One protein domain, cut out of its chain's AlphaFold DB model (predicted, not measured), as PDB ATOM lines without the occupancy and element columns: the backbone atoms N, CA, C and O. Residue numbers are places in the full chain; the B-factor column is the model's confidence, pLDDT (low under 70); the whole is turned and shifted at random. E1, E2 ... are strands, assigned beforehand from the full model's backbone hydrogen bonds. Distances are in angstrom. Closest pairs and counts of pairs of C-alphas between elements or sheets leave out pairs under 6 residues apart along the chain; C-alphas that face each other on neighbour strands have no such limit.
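AT A GLANCE: This is residues 210 to 336 of the 345 residues of the protein "DUF4139 domain-containing protein" of Coprinopsis marcescibilis (UniProt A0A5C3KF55). A long, strongly twisted sheet of E1, E2, E7 and E4 forms one layer, and a smaller twisted sheet of E3, E6 and E5 lies over part of one face, towards the end where E2 ends and E7 begins; the two are only partly face to face, a loose, incomplete sandwich. E1, E2 and E7 run along the longest axis, the long link between E4 and E5 folds beside E5, and residues 301 to 306, in the loop of the hairpin E5 and E6, stick out. The printed part has 127 residues, with seven named strands in the order E1 to E7, no named helix, and the class all strand; both sheets are antiparallel, in the orders E1, E2, E7, E4 and E3, E6, E5. The whole is loose, with a radius of gyration of the C-alphas of 17.3 A, and spans 60 by 36 by 24 A.

HOW THE PARTS SIT: In the larger sheet, E1, residues 210 to 222, and E2, residues 230 to 242, form a hairpin at 167 degrees, with N 216 and O 236 2.9 A apart, within hydrogen-bond range. E7, residues 323 to 335, is the antiparallel neighbour of E2 at 166 degrees, with N 233 and O 332 at 2.8 A. The edge strand E4, residues 267 to 272, is antiparallel to E7 at 156 degrees, with N 269 and O 331 at 2.8 A. In the smaller sheet, the inner strand E6, residues 309 to 318, is antiparallel to E3, residues 249 to 257, with N 254 and O 314 at 2.9 A. E6 forms a hairpin with E5, residues 292 to 298, at 145 degrees, with N 296 and O 311 at 2.8 A. Between the sheets, the closest C-alphas of E6 and E7 are those of Val 318 and Val 324, 7.2 A apart. E2 and E3 are near each other, while E2 and E6 are only just apart, at 8.2 A. Residues 285 to 286 pair antiparallel with residues 292 to 293 of E5.

IN THESE COORDINATES: E1 begins at C-alpha 210 (-36.393, -2.270, 21.188) and measures 39.4 A, as does E7, which ends at C-alpha 335 (-6.442, 14.416, 39.748). E2 measures 38.9 A, E6 27.3 A, E3 23.0 A, E5 17.8 A and E4 15.7 A.

THE WHOLE: The C-alphas of Phe 226 and Thr 246 are the two farthest apart, at 61.2 A. The printed part has no cut. The link from E4 to E5, residues 273 to 291, is long; that from E6 to E7 is tight. The mean pLDDT of the printed part is 84.8, and residues 224 to 227 and 299 to 309 are under 70.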
ATOM      1  N   LYS A 210     -37.815  -2.197  21.543       87.56
ATOM      2  CA  LYS A 210     -36.393  -2.270  21.188       87.56
ATOM      3  C   LYS A 210     -35.628  -1.179  21.919       87.56
ATOM      4  O   LYS A 210     -35.804   0.004  21.620       87.56
ATOM      5  N   VAL A 211     -34.727  -1.596  22.803       87.25
ATOM      6  CA  VAL A 211     -33.801  -0.709  23.511       87.25
ATOM      7  C   VAL A 211     -32.415  -0.790  22.869       87.25
ATOM      8  O   VAL A 211     -31.868  -1.872  22.680       87.25
ATOM      9  N   THR A 212     -31.835   0.359  22.528       88.75
ATOM     10  CA  THR A 212     -30.433   0.470  22.105       88.75
ATOM     11  C   THR A 212     -29.685   1.339  23.103       88.75
ATOM     12  O   THR A 212     -30.137   2.437  23.422       88.75
ATOM     13  N   TYR A 213     -28.521   0.876  23.547       89.75
ATOM     14  CA  TYR A 213     -27.640   1.595  24.459       89.75
ATOM     15  C   TYR A 213     -26.291   1.849  23.783       89.75
ATOM     16  O   TYR A 213     -25.705   0.931  23.208       89.75
ATOM     17  N   SER A 214     -25.788   3.077  23.852       89.56
ATOM     18  CA  SER A 214     -24.402   3.387  23.510       89.56
ATOM     19  C   SER A 214     -23.757   4.259  24.576       89.56
ATOM     20  O   SER A 214     -24.403   5.111  25.189       89.56
ATOM     21  N   HIS A 215     -22.468   4.021  24.789       88.06
ATOM     22  CA  HIS A 215     -21.675   4.683  25.806       88.06
ATOM     23  C   HIS A 215     -20.298   5.022  25.235       88.06
ATOM     24  O   HIS A 215     -19.593   4.143  24.735       88.06
ATOM     25  N   THR A 216     -19.936   6.302  25.286       90.81
ATOM     26  CA  THR A 216     -18.708   6.826  24.684       90.81
ATOM     27  C   THR A 216     -17.935   7.641  25.708       90.81
ATOM     28  O   THR A 216     -18.509   8.519  26.351       90.81
ATOM     29  N   LEU A 217     -16.624   7.407  25.795       88.31
ATOM     30  CA  LEU A 217     -15.714   8.158  26.654       88.31
ATOM     31  C   LEU A 217     -14.727   8.964  25.809       88.31
ATOM     32  O   LEU A 217     -14.130   8.447  24.863       88.31
ATOM     33  N   LYS A 218     -14.503  10.221  26.186       88.75
ATOM     34  CA  LYS A 218     -13.473  11.084  25.607       88.75
ATOM     35  C   LYS A 218     -12.659  11.712  26.731       88.75
ATOM     36  O   LYS A 218     -13.201  12.457  27.535       88.75
ATOM     37  N   THR A 219     -11.360  11.426  26.781       87.38
ATOM     38  CA  THR A 219     -10.470  11.958  27.825       87.38
ATOM     39  C   THR A 219      -9.583  13.067  27.285       87.38
ATOM     40  O   THR A 219      -8.883  12.886  26.290       87.38
ATOM     41  N   GLU A 220      -9.571  14.194  27.985       86.31
ATOM     42  CA  GLU A 220      -8.702  15.336  27.735       86.31
ATOM     43  C   GLU A 220      -7.842  15.599  28.976       86.31
ATOM     44  O   GLU A 220      -8.321  15.610  30.113       86.31
ATOM     45  N   LYS A 221      -6.537  15.789  28.764       81.81
ATOM     46  CA  LYS A 221      -5.586  16.075  29.842       81.81
ATOM     47  C   LYS A 221      -5.399  17.578  29.957       81.81
ATOM     48  O   LYS A 221      -5.054  18.231  28.975       81.81
ATOM     49  N   SER A 222      -5.556  18.118  31.159       78.00
ATOM     50  CA  SER A 222      -5.223  19.510  31.455       78.00
ATOM     51  C   SER A 222      -3.992  19.560  32.359       78.00
ATOM     52  O   SER A 222      -3.969  18.966  33.435       78.00
ATOM     53  N   ARG A 223      -2.935  20.242  31.903       73.38
ATOM     54  CA  ARG A 223      -1.698  20.461  32.663       73.38
ATOM     55  C   ARG A 223      -1.434  21.962  32.701       73.38
ATOM     56  O   ARG A 223      -1.168  22.562  31.664       73.38
ATOM     57  N   GLY A 224      -1.541  22.564  33.880       67.56
ATOM     58  CA  GLY A 224      -1.176  23.963  34.092       67.56
ATOM     59  C   GLY A 224       0.246  24.080  34.629       67.56
ATOM     60  O   GLY A 224       0.731  23.188  35.316       67.56
ATOM     61  N   THR A 225       0.921  25.194  34.351       60.94
ATOM     62  CA  THR A 225       2.316  25.442  34.770       60.94
ATOM     63  C   THR A 225       2.493  25.505  36.297       60.94
ATOM     64  O   THR A 225       3.606  25.362  36.791       60.94
ATOM     65  N   PHE A 226       1.404  25.711  37.049       66.19
ATOM     66  CA  PHE A 226       1.389  25.802  38.517       66.19
ATOM     67  C   PHE A 226       0.228  25.024  39.169       66.19
ATOM     68  O   PHE A 226       0.041  25.071  40.381       66.19
ATOM     69  N   THR A 227      -0.577  24.304  38.386       67.94
ATOM     70  CA  THR A 227      -1.716  23.537  38.902       67.94
ATOM     71  C   THR A 227      -1.487  22.059  38.677       67.94
ATOM     72  O   THR A 227      -0.887  21.653  37.683       67.94
ATOM     73  N   GLU A 228      -2.003  21.254  39.594       75.19
ATOM     74  CA  GLU A 228      -1.968  19.810  39.466       75.19
ATOM     75  C   GLU A 228      -2.608  19.346  38.147       75.19
ATOM     76  O   GLU A 228      -3.657  19.852  37.733       75.19
ATOM     77  N   THR A 229      -1.958  18.392  37.474       80.81
ATOM     78  CA  THR A 229      -2.493  17.768  36.259       80.81
ATOM     79  C   THR A 229      -3.843  17.137  36.581       80.81
ATOM     80  O   THR A 229      -3.948  16.355  37.522       80.81
ATOM     81  N   THR A 230      -4.871  17.479  35.811       81.25
ATOM     82  CA  THR A 230      -6.211  16.907  35.959       81.25
ATOM     83  C   THR A 230      -6.636  16.304  34.632       81.25
ATOM     84  O   THR A 230      -6.625  16.990  33.603       81.25
ATOM     85  N   ASN A 231      -7.049  15.042  34.657       86.19
ATOM     86  CA  ASN A 231      -7.703  14.406  33.525       86.19
ATOM     87  C   ASN A 231      -9.207  14.651  33.616       86.19
ATOM     88  O   ASN A 231      -9.815  14.398  34.654       86.19
ATOM     89  N   THR A 232      -9.795  15.157  32.534       89.38
ATOM     90  CA  THR A 232     -11.248  15.268  32.388       89.38
ATOM     91  C   THR A 232     -11.702  14.256  31.350       89.38
ATOM     92  O   THR A 232     -11.308  14.337  30.190       89.38
ATOM     93  N   THR A 233     -12.516  13.296  31.765       90.19
ATOM     94  CA  THR A 233     -13.150  12.320  30.887       90.19
ATOM     95  C   THR A 233     -14.619  12.675  30.745       90.19
ATOM     96  O   THR A 233     -15.383  12.556  31.699       90.19
ATOM     97  N   THR A 234     -15.008  13.129  29.560       92.81
ATOM     98  CA  THR A 234     -16.406  13.336  29.195       92.81
ATOM     99  C   THR A 234     -17.001  12.004  28.769       92.81
ATOM    100  O   THR A 234     -16.498  11.349  27.851       92.81
ATOM    101  N   CYS A 235     -18.084  11.622  29.427       90.50
ATOM    102  CA  CYS A 235     -18.827  10.405  29.166       90.50
ATOM    103  C   CYS A 235     -20.211  10.760  28.638       90.50
ATOM    104  O   CYS A 235     -20.921  11.581  29.221       90.50
ATOM    105  N   ILE A 236     -20.592  10.128  27.532       93.25
ATOM    106  CA  ILE A 236     -21.883  10.322  26.876       93.25
ATOM    107  C   ILE A 236     -22.578   8.970  26.801       93.25
ATOM    108  O   ILE A 236     -22.087   8.052  26.145       93.25
ATOM    109  N   THR A 237     -23.748   8.881  27.423       92.19
ATOM    110  CA  THR A 237     -24.649   7.736  27.321       92.19
ATOM    111  C   THR A 237     -25.863   8.123  26.490       92.19
ATOM    112  O   THR A 237     -26.532   9.118  26.778       92.19
ATOM    113  N   LYS A 238     -26.188   7.312  25.483       93.62
ATOM    114  CA  LYS A 238     -27.404   7.452  24.679       93.62
ATOM    115  C   LYS A 238     -28.227   6.180  24.772       93.62
ATOM    116  O   LYS A 238     -27.753   5.096  24.444       93.62
ATOM    117  N   ILE A 239     -29.476   6.334  25.188       92.50
ATOM    118  CA  ILE A 239     -30.459   5.258  25.268       92.50
ATOM    119  C   ILE A 239     -31.563   5.584  24.282       92.50
ATOM    120  O   ILE A 239     -32.125   6.673  24.288       92.50
ATOM    121  N   THR A 240     -31.867   4.651  23.402       91.50
ATOM    122  CA  THR A 240     -32.964   4.765  22.451       91.50
ATOM    123  C   THR A 240     -33.995   3.711  22.786       91.50
ATOM    124  O   THR A 240     -33.655   2.532  22.792       91.50
ATOM    125  N   VAL A 241     -35.239   4.120  23.008       90.81
ATOM    126  CA  VAL A 241     -36.360   3.197  23.199       90.81
ATOM    127  C   VAL A 241     -37.318   3.364  22.031       90.81
ATOM    128  O   VAL A 241     -37.789   4.467  21.755       90.81
ATOM    129  N   HIS A 242     -37.571   2.274  21.315       90.88
ATOM    130  CA  HIS A 242     -38.558   2.203  20.245       90.88
ATOM    131  C   HIS A 242     -39.699   1.303  20.703       90.88
ATOM    132  O   HIS A 242     -39.502   0.096  20.868       90.88
ATOM    133  N   ASN A 243     -40.871   1.899  20.906       91.06
ATOM    134  CA  ASN A 243     -42.088   1.161  21.189       91.06
ATOM    135  C   ASN A 243     -42.555   0.476  19.899       91.06
ATOM    136  O   ASN A 243     -43.008   1.153  18.981       91.06
ATOM    137  N   LYS A 244     -42.409  -0.850  19.810       88.38
ATOM    138  CA  LYS A 244     -42.928  -1.627  18.673       88.38
ATOM    139  C   LYS A 244     -44.284  -2.268  18.948       88.38
ATOM    140  O   LYS A 244     -44.766  -3.016  18.100       88.38
ATOM    141  N   HIS A 245     -44.874  -2.004  20.109       82.25
ATOM    142  CA  HIS A 245     -46.244  -2.414  20.367       82.25
ATOM    143  C   HIS A 245     -47.193  -1.712  19.405       82.25
ATOM    144  O   HIS A 245     -46.892  -0.642  18.870       82.25
ATOM    145  N   THR A 246     -48.359  -2.319  19.205       85.94
ATOM    146  CA  THR A 246     -49.460  -1.724  18.441       85.94
ATOM    147  C   THR A 246     -50.203  -0.647  19.236       85.94
ATOM    148  O   THR A 246     -50.966   0.112  18.640       85.94
ATOM    149  N   PHE A 247     -49.928  -0.520  20.537       85.12
ATOM    150  CA  PHE A 247     -50.529   0.443  21.459       85.12
ATOM    151  C   PHE A 247     -49.514   1.453  22.027       85.12
ATOM    152  O   PHE A 247     -48.294   1.284  21.944       85.12
ATOM    153  N   ASP A 248     -50.042   2.531  22.607       86.31
ATOM    154  CA  ASP A 248     -49.266   3.592  23.251       86.31
ATOM    155  C   ASP A 248     -48.756   3.148  24.631       86.31
ATOM    156  O   ASP A 248     -49.508   2.614  25.441       86.31
ATOM    157  N   ASN A 249     -47.482   3.407  24.926       84.75
ATOM    158  CA  ASN A 249     -46.901   3.196  26.247       84.75
ATOM    159  C   ASN A 249     -46.951   4.503  27.047       84.75
ATOM    160  O   ASN A 249     -46.152   5.411  26.817       84.75
ATOM    161  N   ASP A 250     -47.895   4.597  27.978       85.31
ATOM    162  CA  ASP A 250     -48.190   5.832  28.710       85.31
ATOM    163  C   ASP A 250     -47.281   6.089  29.920       85.31
ATOM    164  O   ASP A 250     -47.216   7.228  30.393       85.31
ATOM    165  N   ASP A 251     -46.551   5.071  30.380       86.06
ATOM    166  CA  ASP A 251     -45.714   5.117  31.584       86.06
ATOM    167  C   ASP A 251     -44.339   4.470  31.345       86.06
ATOM    168  O   ASP A 251     -43.858   3.639  32.120       86.06
ATOM    169  N   LEU A 252     -43.682   4.829  30.234       88.31
ATOM    170  CA  LEU A 252     -42.330   4.350  29.965       88.31
ATOM    171  C   LEU A 252     -41.383   4.946  31.001       88.31
ATOM    172  O   LEU A 252     -41.158   6.158  31.023       88.31
ATOM    173  N   VAL A 253     -40.751   4.065  31.773       90.62
ATOM    174  CA  VAL A 253     -39.759   4.416  32.783       90.62
ATOM    175  C   VAL A 253     -38.395   3.829  32.424       90.62
ATOM    176  O   VAL A 253     -38.243   2.617  32.295       90.62
ATOM    177  N   VAL A 254     -37.372   4.681  32.313       90.31
ATOM    178  CA  VAL A 254     -35.977   4.256  32.102       90.31
ATOM    179  C   VAL A 254     -35.112   4.757  33.246       90.31
ATOM    180  O   VAL A 254     -35.033   5.954  33.504       90.31
ATOM    181  N   ARG A 255     -34.416   3.843  33.918       89.88
ATOM    182  CA  ARG A 255     -33.545   4.157  35.055       89.88
ATOM    183  C   ARG A 255     -32.088   4.106  34.647       89.88
ATOM    184  O   ARG A 255     -31.674   3.209  33.919       89.88
ATOM    185  N   HIS A 256     -31.306   5.049  35.150       86.75
ATOM    186  CA  HIS A 256     -29.868   5.073  34.932       86.75
ATOM    187  C   HIS A 256     -29.138   5.617  36.166       86.75
ATOM    188  O   HIS A 256     -29.707   6.326  36.998       86.75
ATOM    189  N   ILE A 257     -27.862   5.266  36.306       86.19
ATOM    190  CA  ILE A 257     -27.003   5.679  37.421       86.19
ATOM    191  C   ILE A 257     -25.832   6.482  36.862       86.19
ATOM    192  O   ILE A 257     -25.290   6.148  35.811       86.19
ATOM    193  N   ILE A 258     -25.447   7.550  37.557       83.00
ATOM    194  CA  ILE A 258     -24.174   8.229  37.292       83.00
ATOM    195  C   ILE A 258     -23.128   7.604  38.208       83.00
ATOM    196  O   ILE A 258     -23.403   7.471  39.405       83.00
ATOM    197  N   PRO A 259     -21.957   7.204  37.688       80.94
ATOM    198  CA  PRO A 259     -20.923   6.650  38.539       80.94
ATOM    199  C   PRO A 259     -20.453   7.681  39.565       80.94
ATOM    200  O   PRO A 259     -20.480   8.893  39.346       80.94
ATOM    201  N   ILE A 260     -20.010   7.171  40.707       80.69
ATOM    202  CA  ILE A 260     -19.394   7.963  41.766       80.69
ATOM    203  C   ILE A 260     -17.883   7.762  41.709       80.69
ATOM    204  O   ILE A 260     -17.412   6.663  41.427       80.69
ATOM    205  N   CYS A 261     -17.116   8.818  41.970       77.69
ATOM    206  CA  CYS A 261     -15.675   8.679  42.140       77.69
ATOM    207  C   CYS A 261     -15.377   8.274  43.587       77.69
ATOM    208  O   CYS A 261     -15.847   8.927  44.519       77.69
ATOM    209  N   GLU A 262     -14.608   7.202  43.776       77.38
ATOM    210  CA  GLU A 262     -14.165   6.774  45.108       77.38
ATOM    211  C   GLU A 262     -13.073   7.690  45.676       77.38
ATOM    212  O   GLU A 262     -12.995   7.896  46.891       77.38
ATOM    213  N   ASP A 263     -12.242   8.275  44.804       78.75
ATOM    214  CA  ASP A 263     -11.277   9.287  45.217       78.75
ATOM    215  C   ASP A 263     -12.023  10.572  45.588       78.75
ATOM    216  O   ASP A 263     -12.703  11.189  44.768       78.75
ATOM    217  N   LYS A 264     -11.840  11.021  46.833       81.69
ATOM    218  CA  LYS A 264     -12.431  12.256  47.376       81.69
ATOM    219  C   LYS A 264     -12.031  13.511  46.602       81.69
ATOM    220  O   LYS A 264     -12.657  14.555  46.765       81.69
ATOM    221  N   ARG A 265     -10.944  13.434  45.839       82.62
ATOM    222  CA  ARG A 265     -10.423  14.525  45.017       82.62
ATOM    223  C   ARG A 265     -10.963  14.475  43.590       82.62
ATOM    224  O   ARG A 265     -10.839  15.463  42.869       82.62
ATOM    225  N   GLY A 266     -11.540  13.344  43.187       84.06
ATOM    226  CA  GLY A 266     -12.250  13.221  41.930       84.06
ATOM    227  C   GLY A 266     -13.645  13.836  42.013       84.06
ATOM    228  O   GLY A 266     -14.286  13.851  43.063       84.06
ATOM    229  N   GLN A 267     -14.122  14.368  40.893       88.31
ATOM    230  CA  GLN A 267     -15.434  14.994  40.796       88.31
ATOM    231  C   GLN A 267     -16.158  14.493  39.555       88.31
ATOM    232  O   GLN A 267     -15.601  14.536  38.463       88.31
ATOM    233  N   VAL A 268     -17.418  14.093  39.708       89.94
ATOM    234  CA  VAL A 268     -18.308  13.814  38.578       89.94
ATOM    235  C   VAL A 268     -19.295  14.968  38.439       89.94
ATOM    236  O   VAL A 268     -19.940  15.360  39.412       89.94
ATOM    237  N   ILE A 269     -19.374  15.557  37.247       91.69
ATOM    238  CA  ILE A 269     -20.194  16.736  36.954       91.69
ATOM    239  C   ILE A 269     -21.199  16.376  35.869       91.69
ATOM    240  O   ILE A 269     -20.829  16.191  34.714       91.69
ATOM    241  N   LEU A 270     -22.479  16.330  36.229       93.12
ATOM    242  CA  LEU A 270     -23.556  16.125  35.268       93.12
ATOM    243  C   LEU A 270     -23.729  17.354  34.361       93.12
ATOM    244  O   LEU A 270     -23.843  18.479  34.849       93.12
ATOM    245  N   ARG A 271     -23.767  17.129  33.044       95.00
ATOM    246  CA  ARG A 271     -24.025  18.138  32.005       95.00
ATOM    247  C   ARG A 271     -25.420  18.001  31.416       95.00
ATOM    248  O   ARG A 271     -26.141  18.988  31.380       95.00
ATOM    249  N   LYS A 272     -25.809  16.787  31.011       94.19
ATOM    250  CA  LYS A 272     -27.144  16.481  30.477       94.19
ATOM    251  C   LYS A 272     -27.811  15.347  31.249       94.19
ATOM    252  O   LYS A 272     -27.118  14.392  31.595       94.19
ATOM    253  N   PRO A 273     -29.139  15.372  31.428       95.00
ATOM    254  CA  PRO A 273     -30.074  16.382  30.920       95.00
ATOM    255  C   PRO A 273     -29.976  17.731  31.643       95.00
ATOM    256  O   PRO A 273     -29.668  17.792  32.836       95.00
ATOM    257  N   ASP A 274     -30.251  18.807  30.904       92.31
ATOM    258  CA  ASP A 274     -30.224  20.171  31.433       92.31
ATOM    259  C   ASP A 274     -31.193  20.319  32.613       92.31
ATOM    260  O   ASP A 274     -32.307  19.800  32.603       92.31
ATOM    261  N   GLY A 275     -30.761  21.026  33.657       92.50
ATOM    262  CA  GLY A 275     -31.559  21.266  34.863       92.50
ATOM    263  C   GLY A 275     -31.548  20.126  35.885       92.50
ATOM    264  O   GLY A 275     -31.746  20.396  37.070       92.50
ATOM    265  N   LEU A 276     -31.230  18.885  35.493       94.12
ATOM    266  CA  LEU A 276     -31.160  17.770  36.444       94.12
ATOM    267  C   LEU A 276     -30.014  17.954  37.445       94.12
ATOM    268  O   LEU A 276     -30.199  17.712  38.630       94.12
ATOM    269  N   ALA A 277     -28.859  18.475  37.021       91.56
ATOM    270  CA  ALA A 277     -27.717  18.717  37.913       91.56
ATOM    271  C   ALA A 277     -28.035  19.654  39.100       91.56
ATOM    272  O   ALA A 277     -27.383  19.572  40.137       91.56
ATOM    273  N   THR A 278     -29.029  20.534  38.952       93.88
ATOM    274  CA  THR A 278     -29.477  21.486  39.982       93.88
ATOM    275  C   THR A 278     -30.760  21.062  40.697       93.88
ATOM    276  O   THR A 278     -31.180  21.744  41.627       93.88
ATOM    277  N   ALA A 279     -31.408  19.989  40.244       94.25
ATOM    278  CA  ALA A 279     -32.676  19.528  40.788       94.25
ATOM    279  C   ALA A 279     -32.485  18.754  42.099       94.25
ATOM    280  O   ALA A 279     -31.488  18.056  42.293       94.25
ATOM    281  N   GLU A 280     -33.475  18.832  42.984       92.44
ATOM    282  CA  GLU A 280     -33.518  18.015  44.195       92.44
ATOM    283  C   GLU A 280     -34.008  16.584  43.908       92.44
ATOM    284  O   GLU A 280     -34.600  16.284  42.868       92.44
ATOM    285  N   VAL A 281     -33.778  15.666  44.852       90.19
ATOM    286  CA  VAL A 281     -34.292  14.289  44.752       90.19
ATOM    287  C   VAL A 281     -35.819  14.299  44.704       90.19
ATOM    288  O   VAL A 281     -36.462  14.840  45.598       90.19
ATOM    289  N   GLY A 282     -36.394  13.667  43.679       89.69
ATOM    290  CA  GLY A 282     -37.835  13.638  43.419       89.69
ATOM    291  C   GLY A 282     -38.380  14.868  42.687       89.69
ATOM    292  O   GLY A 282     -39.541  14.856  42.280       89.69
ATOM    293  N   GLN A 283     -37.576  15.915  42.474       94.06
ATOM    294  CA  GLN A 283     -37.994  17.064  41.676       94.06
ATOM    295  C   GLN A 283     -38.006  16.691  40.191       94.06
ATOM    296  O   GLN A 283     -36.985  16.311  39.619       94.06
ATOM    297  N   ILE A 284     -39.171  16.838  39.560       94.69
ATOM    298  CA  ILE A 284     -39.353  16.557  38.137       94.69
ATOM    299  C   ILE A 284     -38.829  17.728  37.306       94.69
ATOM    300  O   ILE A 284     -39.286  18.863  37.445       94.69
ATOM    301  N   VAL A 285     -37.911  17.422  36.395       96.31
ATOM    302  CA  VAL A 285     -37.439  18.313  35.338       96.31
ATOM    303  C   VAL A 285     -38.117  17.903  34.034       96.31
ATOM    304  O   VAL A 285     -37.886  16.810  33.518       96.31
ATOM    305  N   SER A 286     -38.979  18.771  33.508       94.88
ATOM    306  CA  SER A 286     -39.636  18.563  32.215       94.88
ATOM    307  C   SER A 286     -38.733  19.047  31.083       94.88
ATOM    308  O   SER A 286     -38.281  20.191  31.096       94.88
ATOM    309  N   LEU A 287     -38.505  18.196  30.089       92.44
ATOM    310  CA  LEU A 287     -37.742  18.508  28.884       92.44
ATOM    311  C   LEU A 287     -38.681  18.559  27.668       92.44
ATOM    312  O   LEU A 287     -39.908  18.475  27.780       92.44
ATOM    313  N   GLN A 288     -38.106  18.737  26.480       88.75
ATOM    314  CA  GLN A 288     -38.878  18.850  25.246       88.75
ATOM    315  C   GLN A 288     -39.709  17.595  24.946       88.75
ATOM    316  O   GLN A 288     -39.321  16.475  25.266       88.75
ATOM    317  N   GLY A 289     -40.866  17.812  24.314       85.50
ATOM    318  CA  GLY A 289     -41.784  16.762  23.865       85.50
ATOM    319  C   GLY A 289     -42.522  16.010  24.978       85.50
ATOM    320  O   GLY A 289     -43.279  15.097  24.678       85.50
ATOM    321  N   GLY A 290     -42.374  16.420  26.239       88.19
ATOM    322  CA  GLY A 290     -43.053  15.785  27.370       88.19
ATOM    323  C   GLY A 290     -42.194  14.783  28.139       88.19
ATOM    324  O   GLY A 290     -42.712  14.184  29.083       88.19
ATOM    325  N   LEU A 291     -40.900  14.647  27.802       93.31
ATOM    326  CA  LEU A 291     -39.950  13.903  28.635       93.31
ATOM    327  C   LEU A 291     -39.905  14.509  30.019       93.31
ATOM    328  O   LEU A 291     -39.832  15.729  30.178       93.31
ATOM    329  N   LYS A 292     -39.818  13.650  31.013       95.62
ATOM    330  CA  LYS A 292     -39.567  14.045  32.384       95.62
ATOM    331  C   LYS A 292     -38.359  13.286  32.887       95.62
ATOM    332  O   LYS A 292     -38.137  12.138  32.510       95.62
ATOM    333  N   VAL A 293     -37.575  13.933  33.736       96.38
ATOM    334  CA  VAL A 293     -36.455  13.298  34.422       96.38
ATOM    335  C   VAL A 293     -36.391  13.767  35.866       96.38
ATOM    336  O   VAL A 293     -36.643  14.935  36.152       96.38
ATOM    337  N   ALA A 294     -36.069  12.864  36.784       95.25
ATOM    338  CA  ALA A 294     -35.903  13.200  38.191       95.25
ATOM    339  C   ALA A 294     -34.808  12.347  38.830       95.25
ATOM    340  O   ALA A 294     -34.622  11.179  38.481       95.25
ATOM    341  N   TRP A 295     -34.113  12.916  39.812       93.75
ATOM    342  CA  TRP A 295     -33.270  12.135  40.709       93.75
ATOM    343  C   TRP A 295     -34.131  11.207  41.560       93.75
ATOM    344  O   TRP A 295     -35.137  11.628  42.132       93.75
ATOM    345  N   THR A 296     -33.692   9.966  41.713       89.75
ATOM    346  CA  THR A 296     -34.350   8.951  42.526       89.75
ATOM    347  C   THR A 296     -33.331   8.186  43.368       89.75
ATOM    348  O   THR A 296     -32.141   8.085  43.050       89.75
ATOM    349  N   LYS A 297     -33.792   7.672  44.505       85.50
ATOM    350  CA  LYS A 297     -32.995   6.794  45.363       85.50
ATOM    351  C   LYS A 297     -33.376   5.368  45.021       85.50
ATOM    352  O   LYS A 297     -34.546   5.012  45.107       85.50
ATOM    353  N   PHE A 298     -32.384   4.561  44.677       72.88
ATOM    354  CA  PHE A 298     -32.571   3.132  44.517       72.88
ATOM    355  C   PHE A 298     -32.244   2.450  45.845       72.88
ATOM    356  O   PHE A 298     -31.152   2.624  46.400       72.88
ATOM    357  N   ASP A 299     -33.205   1.693  46.368       61.25
ATOM    358  CA  ASP A 299     -32.966   0.823  47.511       61.25
ATOM    359  C   ASP A 299     -32.115  -0.365  47.043       61.25
ATOM    360  O   ASP A 299     -32.522  -1.144  46.183       61.25
ATOM    361  N   GLY A 300     -30.900  -0.486  47.583       53.50
ATOM    362  CA  GLY A 300     -30.084  -1.685  47.416       53.50
ATOM    363  C   GLY A 300     -30.651  -2.797  48.291       53.50
ATOM    364  O   GLY A 300     -30.734  -2.626  49.507       53.50
ATOM    365  N   ASN A 301     -31.055  -3.912  47.685       48.28
ATOM    366  CA  ASN A 301     -31.672  -5.034  48.399       48.28
ATOM    367  C   ASN A 301     -30.653  -6.039  48.969       48.28
ATOM    368  O   ASN A 301     -31.032  -7.115  49.424       48.28
ATOM    369  N   ASP A 302     -29.359  -5.711  48.953       45.97
ATOM    370  CA  ASP A 302     -28.355  -6.602  49.521       45.97
ATOM    371  C   ASP A 302     -28.365  -6.504  51.045       45.97
ATOM    372  O   ASP A 302     -28.026  -5.480  51.649       45.97
ATOM    373  N   SER A 303     -28.719  -7.623  51.670       48.31
ATOM    374  CA  SER A 303     -28.719  -7.831  53.118       48.31
ATOM    375  C   SER A 303     -27.328  -7.673  53.761       48.31
ATOM    376  O   SER A 303     -27.232  -7.650  54.988       48.31
ATOM    377  N   MET A 304     -26.267  -7.465  52.967       40.09
ATOM    378  CA  MET A 304     -24.910  -7.160  53.439       40.09
ATOM    379  C   MET A 304     -24.404  -5.734  53.172       40.09
ATOM    380  O   MET A 304     -23.401  -5.345  53.768       40.09
ATOM    381  N   ALA A 305     -25.078  -4.909  52.364       42.12
ATOM    382  CA  ALA A 305     -24.671  -3.518  52.175       42.12
ATOM    383  C   ALA A 305     -25.865  -2.649  51.769       42.12
ATOM    384  O   ALA A 305     -26.244  -2.561  50.604       42.12
ATOM    385  N   LYS A 306     -26.427  -1.944  52.755       46.03
ATOM    386  CA  LYS A 306     -27.483  -0.926  52.614       46.03
ATOM    387  C   LYS A 306     -26.974   0.343  51.901       46.03
ATOM    388  O   LYS A 306     -27.212   1.468  52.346       46.03
ATOM    389  N   THR A 307     -26.224   0.192  50.816       47.09
ATOM    390  CA  THR A 307     -25.649   1.306  50.069       47.09
ATOM    391  C   THR A 307     -26.730   1.864  49.155       47.09
ATOM    392  O   THR A 307     -27.035   1.302  48.106       47.09
ATOM    393  N   ARG A 308     -27.353   2.967  49.580       52.81
ATOM    394  CA  ARG A 308     -28.300   3.723  48.754       52.81
ATOM    395  C   ARG A 308     -27.571   4.193  47.497       52.81
ATOM    396  O   ARG A 308     -26.707   5.064  47.590       52.81
ATOM    397  N   LYS A 309     -27.914   3.629  46.338       63.56
ATOM    398  CA  LYS A 309     -27.421   4.127  45.052       63.56
ATOM    399  C   LYS A 309     -28.330   5.274  44.626       63.56
ATOM    400  O   LYS A 309     -29.551   5.132  44.599       63.56
ATOM    401  N   VAL A 310     -27.744   6.433  44.350       76.75
ATOM    402  CA  VAL A 310     -28.473   7.557  43.757       76.75
ATOM    403  C   VAL A 310     -28.357   7.423  42.247       76.75
ATOM    404  O   VAL A 310     -27.262   7.253  41.719       76.75
ATOM    405  N   GLY A 311     -29.482   7.499  41.554       87.81
ATOM    406  CA  GLY A 311     -29.488   7.679  40.112       87.81
ATOM    407  C   GLY A 311     -30.725   8.445  39.696       87.81
ATOM    408  O   GLY A 311     -31.319   9.149  40.507       87.81
ATOM    409  N   TYR A 312     -31.091   8.368  38.433       91.31
ATOM    410  CA  TYR A 312     -32.161   9.177  37.874       91.31
ATOM    411  C   TYR A 312     -33.065   8.333  36.989       91.31
ATOM    412  O   TYR A 312     -32.682   7.277  36.478       91.31
ATOM    413  N   GLU A 313     -34.293   8.804  36.861       93.69
ATOM    414  CA  GLU A 313     -35.364   8.124  36.162       93.69
ATOM    415  C   GLU A 313     -35.937   9.051  35.099       93.69
ATOM    416  O   GLU A 313     -36.310  10.188  35.391       93.69
ATOM    417  N   TRP A 314     -35.982   8.557  33.870       93.88
ATOM    418  CA  TRP A 314     -36.698   9.155  32.758       93.88
ATOM    419  C   TRP A 314     -38.119   8.604  32.740       93.88
ATOM    420  O   TRP A 314     -38.291   7.393  32.846       93.88
ATOM    421  N   SER A 315     -39.112   9.469  32.560       92.50
ATOM    422  CA  SER A 315     -40.513   9.087  32.353       92.50
ATOM    423  C   SER A 315     -41.078   9.762  31.105       92.50
ATOM    424  O   SER A 315     -40.859  10.959  30.885       92.50
ATOM    425  N   TRP A 316     -41.775   9.003  30.257       93.44
ATOM    426  CA  TRP A 316     -42.333   9.504  28.996       93.44
ATOM    427  C   TRP A 316     -43.566   8.684  28.546       93.44
ATOM    428  O   TRP A 316     -43.656   7.499  28.837       93.44
ATOM    429  N   LYS A 317     -44.479   9.304  27.778       92.00
ATOM    430  CA  LYS A 317     -45.559   8.630  27.020       92.00
ATOM    431  C   LYS A 317     -45.189   8.400  25.542       92.00
ATOM    432  O   LYS A 317     -45.135   9.354  24.762       92.00
ATOM    433  N   VAL A 318     -44.843   7.173  25.161       90.94
ATOM    434  CA  VAL A 318     -44.367   6.820  23.813       90.94
ATOM    435  C   VAL A 318     -45.481   6.138  23.032       90.94
ATOM    436  O   VAL A 318     -45.824   4.995  23.316       90.94
ATOM    437  N   SER A 319     -46.011   6.809  22.010       92.56
ATOM    438  CA  SER A 319     -47.054   6.225  21.161       92.56
ATOM    439  C   SER A 319     -46.613   4.942  20.451       92.56
ATOM    440  O   SER A 319     -45.419   4.653  20.350       92.56
ATOM    441  N   SER A 320     -47.582   4.181  19.951       91.38
ATOM    442  CA  SER A 320     -47.378   3.017  19.084       91.38
ATOM    443  C   SER A 320     -46.433   3.344  17.919       91.38
ATOM    444  O   SER A 320     -46.573   4.379  17.259       91.38
ATOM    445  N   GLY A 321     -45.407   2.514  17.707       91.56
ATOM    446  CA  GLY A 321     -44.332   2.769  16.731       91.56
ATOM    447  C   GLY A 321     -43.415   3.961  17.064       91.56
ATOM    448  O   GLY A 321     -42.533   4.317  16.281       91.56
ATOM    449  N   GLY A 322     -43.627   4.622  18.202       92.69
ATOM    450  CA  GLY A 322     -42.916   5.821  18.623       92.69
ATOM    451  C   GLY A 322     -41.499   5.529  19.108       92.69
ATOM    452  O   GLY A 322     -41.192   4.466  19.650       92.69
ATOM    453  N   LYS A 323     -40.608   6.510  18.946       93.38
ATOM    454  CA  LYS A 323     -39.197   6.393  19.318       93.38
ATOM    455  C   LYS A 323     -38.753   7.588  20.151       93.38
ATOM    456  O   LYS A 323     -38.952   8.729  19.743       93.38
ATOM    457  N   VAL A 324     -38.092   7.318  21.272       93.38
ATOM    458  CA  VAL A 324     -37.517   8.336  22.158       93.38
ATOM    459  C   VAL A 324     -36.013   8.120  22.321       93.38
ATOM    460  O   VAL A 324     -35.540   6.987  22.421       93.38
ATOM    461  N   ASN A 325     -35.261   9.223  22.335       94.00
ATOM    462  CA  ASN A 325     -33.827   9.236  22.606       94.00
ATOM    463  C   ASN A 325     -33.583   9.946  23.938       94.00
ATOM    464  O   ASN A 325     -33.985  11.095  24.116       94.00
ATOM    465  N   LEU A 326     -32.904   9.264  24.846       94.00
ATOM    466  CA  LEU A 326     -32.511   9.746  26.160       94.00
ATOM    467  C   LEU A 326     -30.996   9.918  26.143       94.00
ATOM    468  O   LEU A 326     -30.266   8.981  25.814       94.00
ATOM    469  N   GLU A 327     -30.517  11.110  26.471       94.81
ATOM    470  CA  GLU A 327     -29.091  11.424  26.456       94.81
ATOM    471  C   GLU A 327     -28.662  11.929  27.826       94.81
ATOM    472  O   GLU A 327     -29.262  12.848  28.385       94.81
ATOM    473  N   ALA A 328     -27.601  11.324  28.348       93.62
ATOM    474  CA  ALA A 328     -26.912  11.795  29.530       93.62
ATOM    475  C   ALA A 328     -25.449  12.052  29.197       93.62
ATOM    476  O   ALA A 328     -24.811  11.281  28.482       93.62
ATOM    477  N   GLU A 329     -24.925  13.140  29.735       94.94
ATOM    478  CA  GLU A 329     -23.549  13.565  29.517       94.94
ATOM    479  C   GLU A 329     -22.991  14.045  30.845       94.94
ATOM    480  O   GLU A 329     -23.637  14.840  31.528       94.94
ATOM    481  N   TRP A 330     -21.814  13.569  31.226       93.69
ATOM    482  CA  TRP A 330     -21.150  13.986  32.454       93.69
ATOM    483  C   TRP A 330     -19.631  13.979  32.291       93.69
ATOM    484  O   TRP A 330     -19.083  13.220  31.501       93.69
ATOM    485  N   ASP A 331     -18.952  14.825  33.060       92.31
ATOM    486  CA  ASP A 331     -17.492  14.892  33.109       92.31
ATOM    487  C   ASP A 331     -16.987  14.253  34.406       92.31
ATOM    488  O   ASP A 331     -17.336  14.727  35.489       92.31
ATOM    489  N   ALA A 332     -16.132  13.233  34.325       90.81
ATOM    490  CA  ALA A 332     -15.289  12.828  35.446       90.81
ATOM    491  C   ALA A 332     -13.979  13.597  35.409       90.81
ATOM    492  O   ALA A 332     -13.218  13.527  34.447       90.81
ATOM    493  N   LYS A 333     -13.681  14.288  36.498       89.50
ATOM    494  CA  LYS A 333     -12.400  14.933  36.741       89.50
ATOM    495  C   LYS A 333     -11.650  14.118  37.769       89.50
ATOM    496  O   LYS A 333     -12.120  13.993  38.895       89.50
ATOM    497  N   VAL A 334     -10.494  13.587  37.392       86.62
ATOM    498  CA  VAL A 334      -9.618  12.830  38.290       86.62
ATOM    499  C   VAL A 334      -8.275  13.555  38.376       86.62
ATOM    500  O   VAL A 334      -7.691  13.871  37.332       86.62
ATOM    501  N   PRO A 335      -7.775  13.855  39.587       82.38
ATOM    502  CA  PRO A 335      -6.442  14.416  39.748       82.38
ATOM    503  C   PRO A 335      -5.358  13.402  39.380       82.38
ATOM    504  O   PRO A 335      -5.486  12.202  39.621       82.38
ATOM    505  N   GLY A 336      -4.243  13.904  38.866       77.19
ATOM    506  CA  GLY A 336      -3.113  13.094  38.438       77.19
ATOM    507  C   GLY A 336      -3.223  12.643  36.983       77.19
ATOM    508  O   GLY A 336      -3.960  13.207  36.176       77.19
TER     509      GLY A 336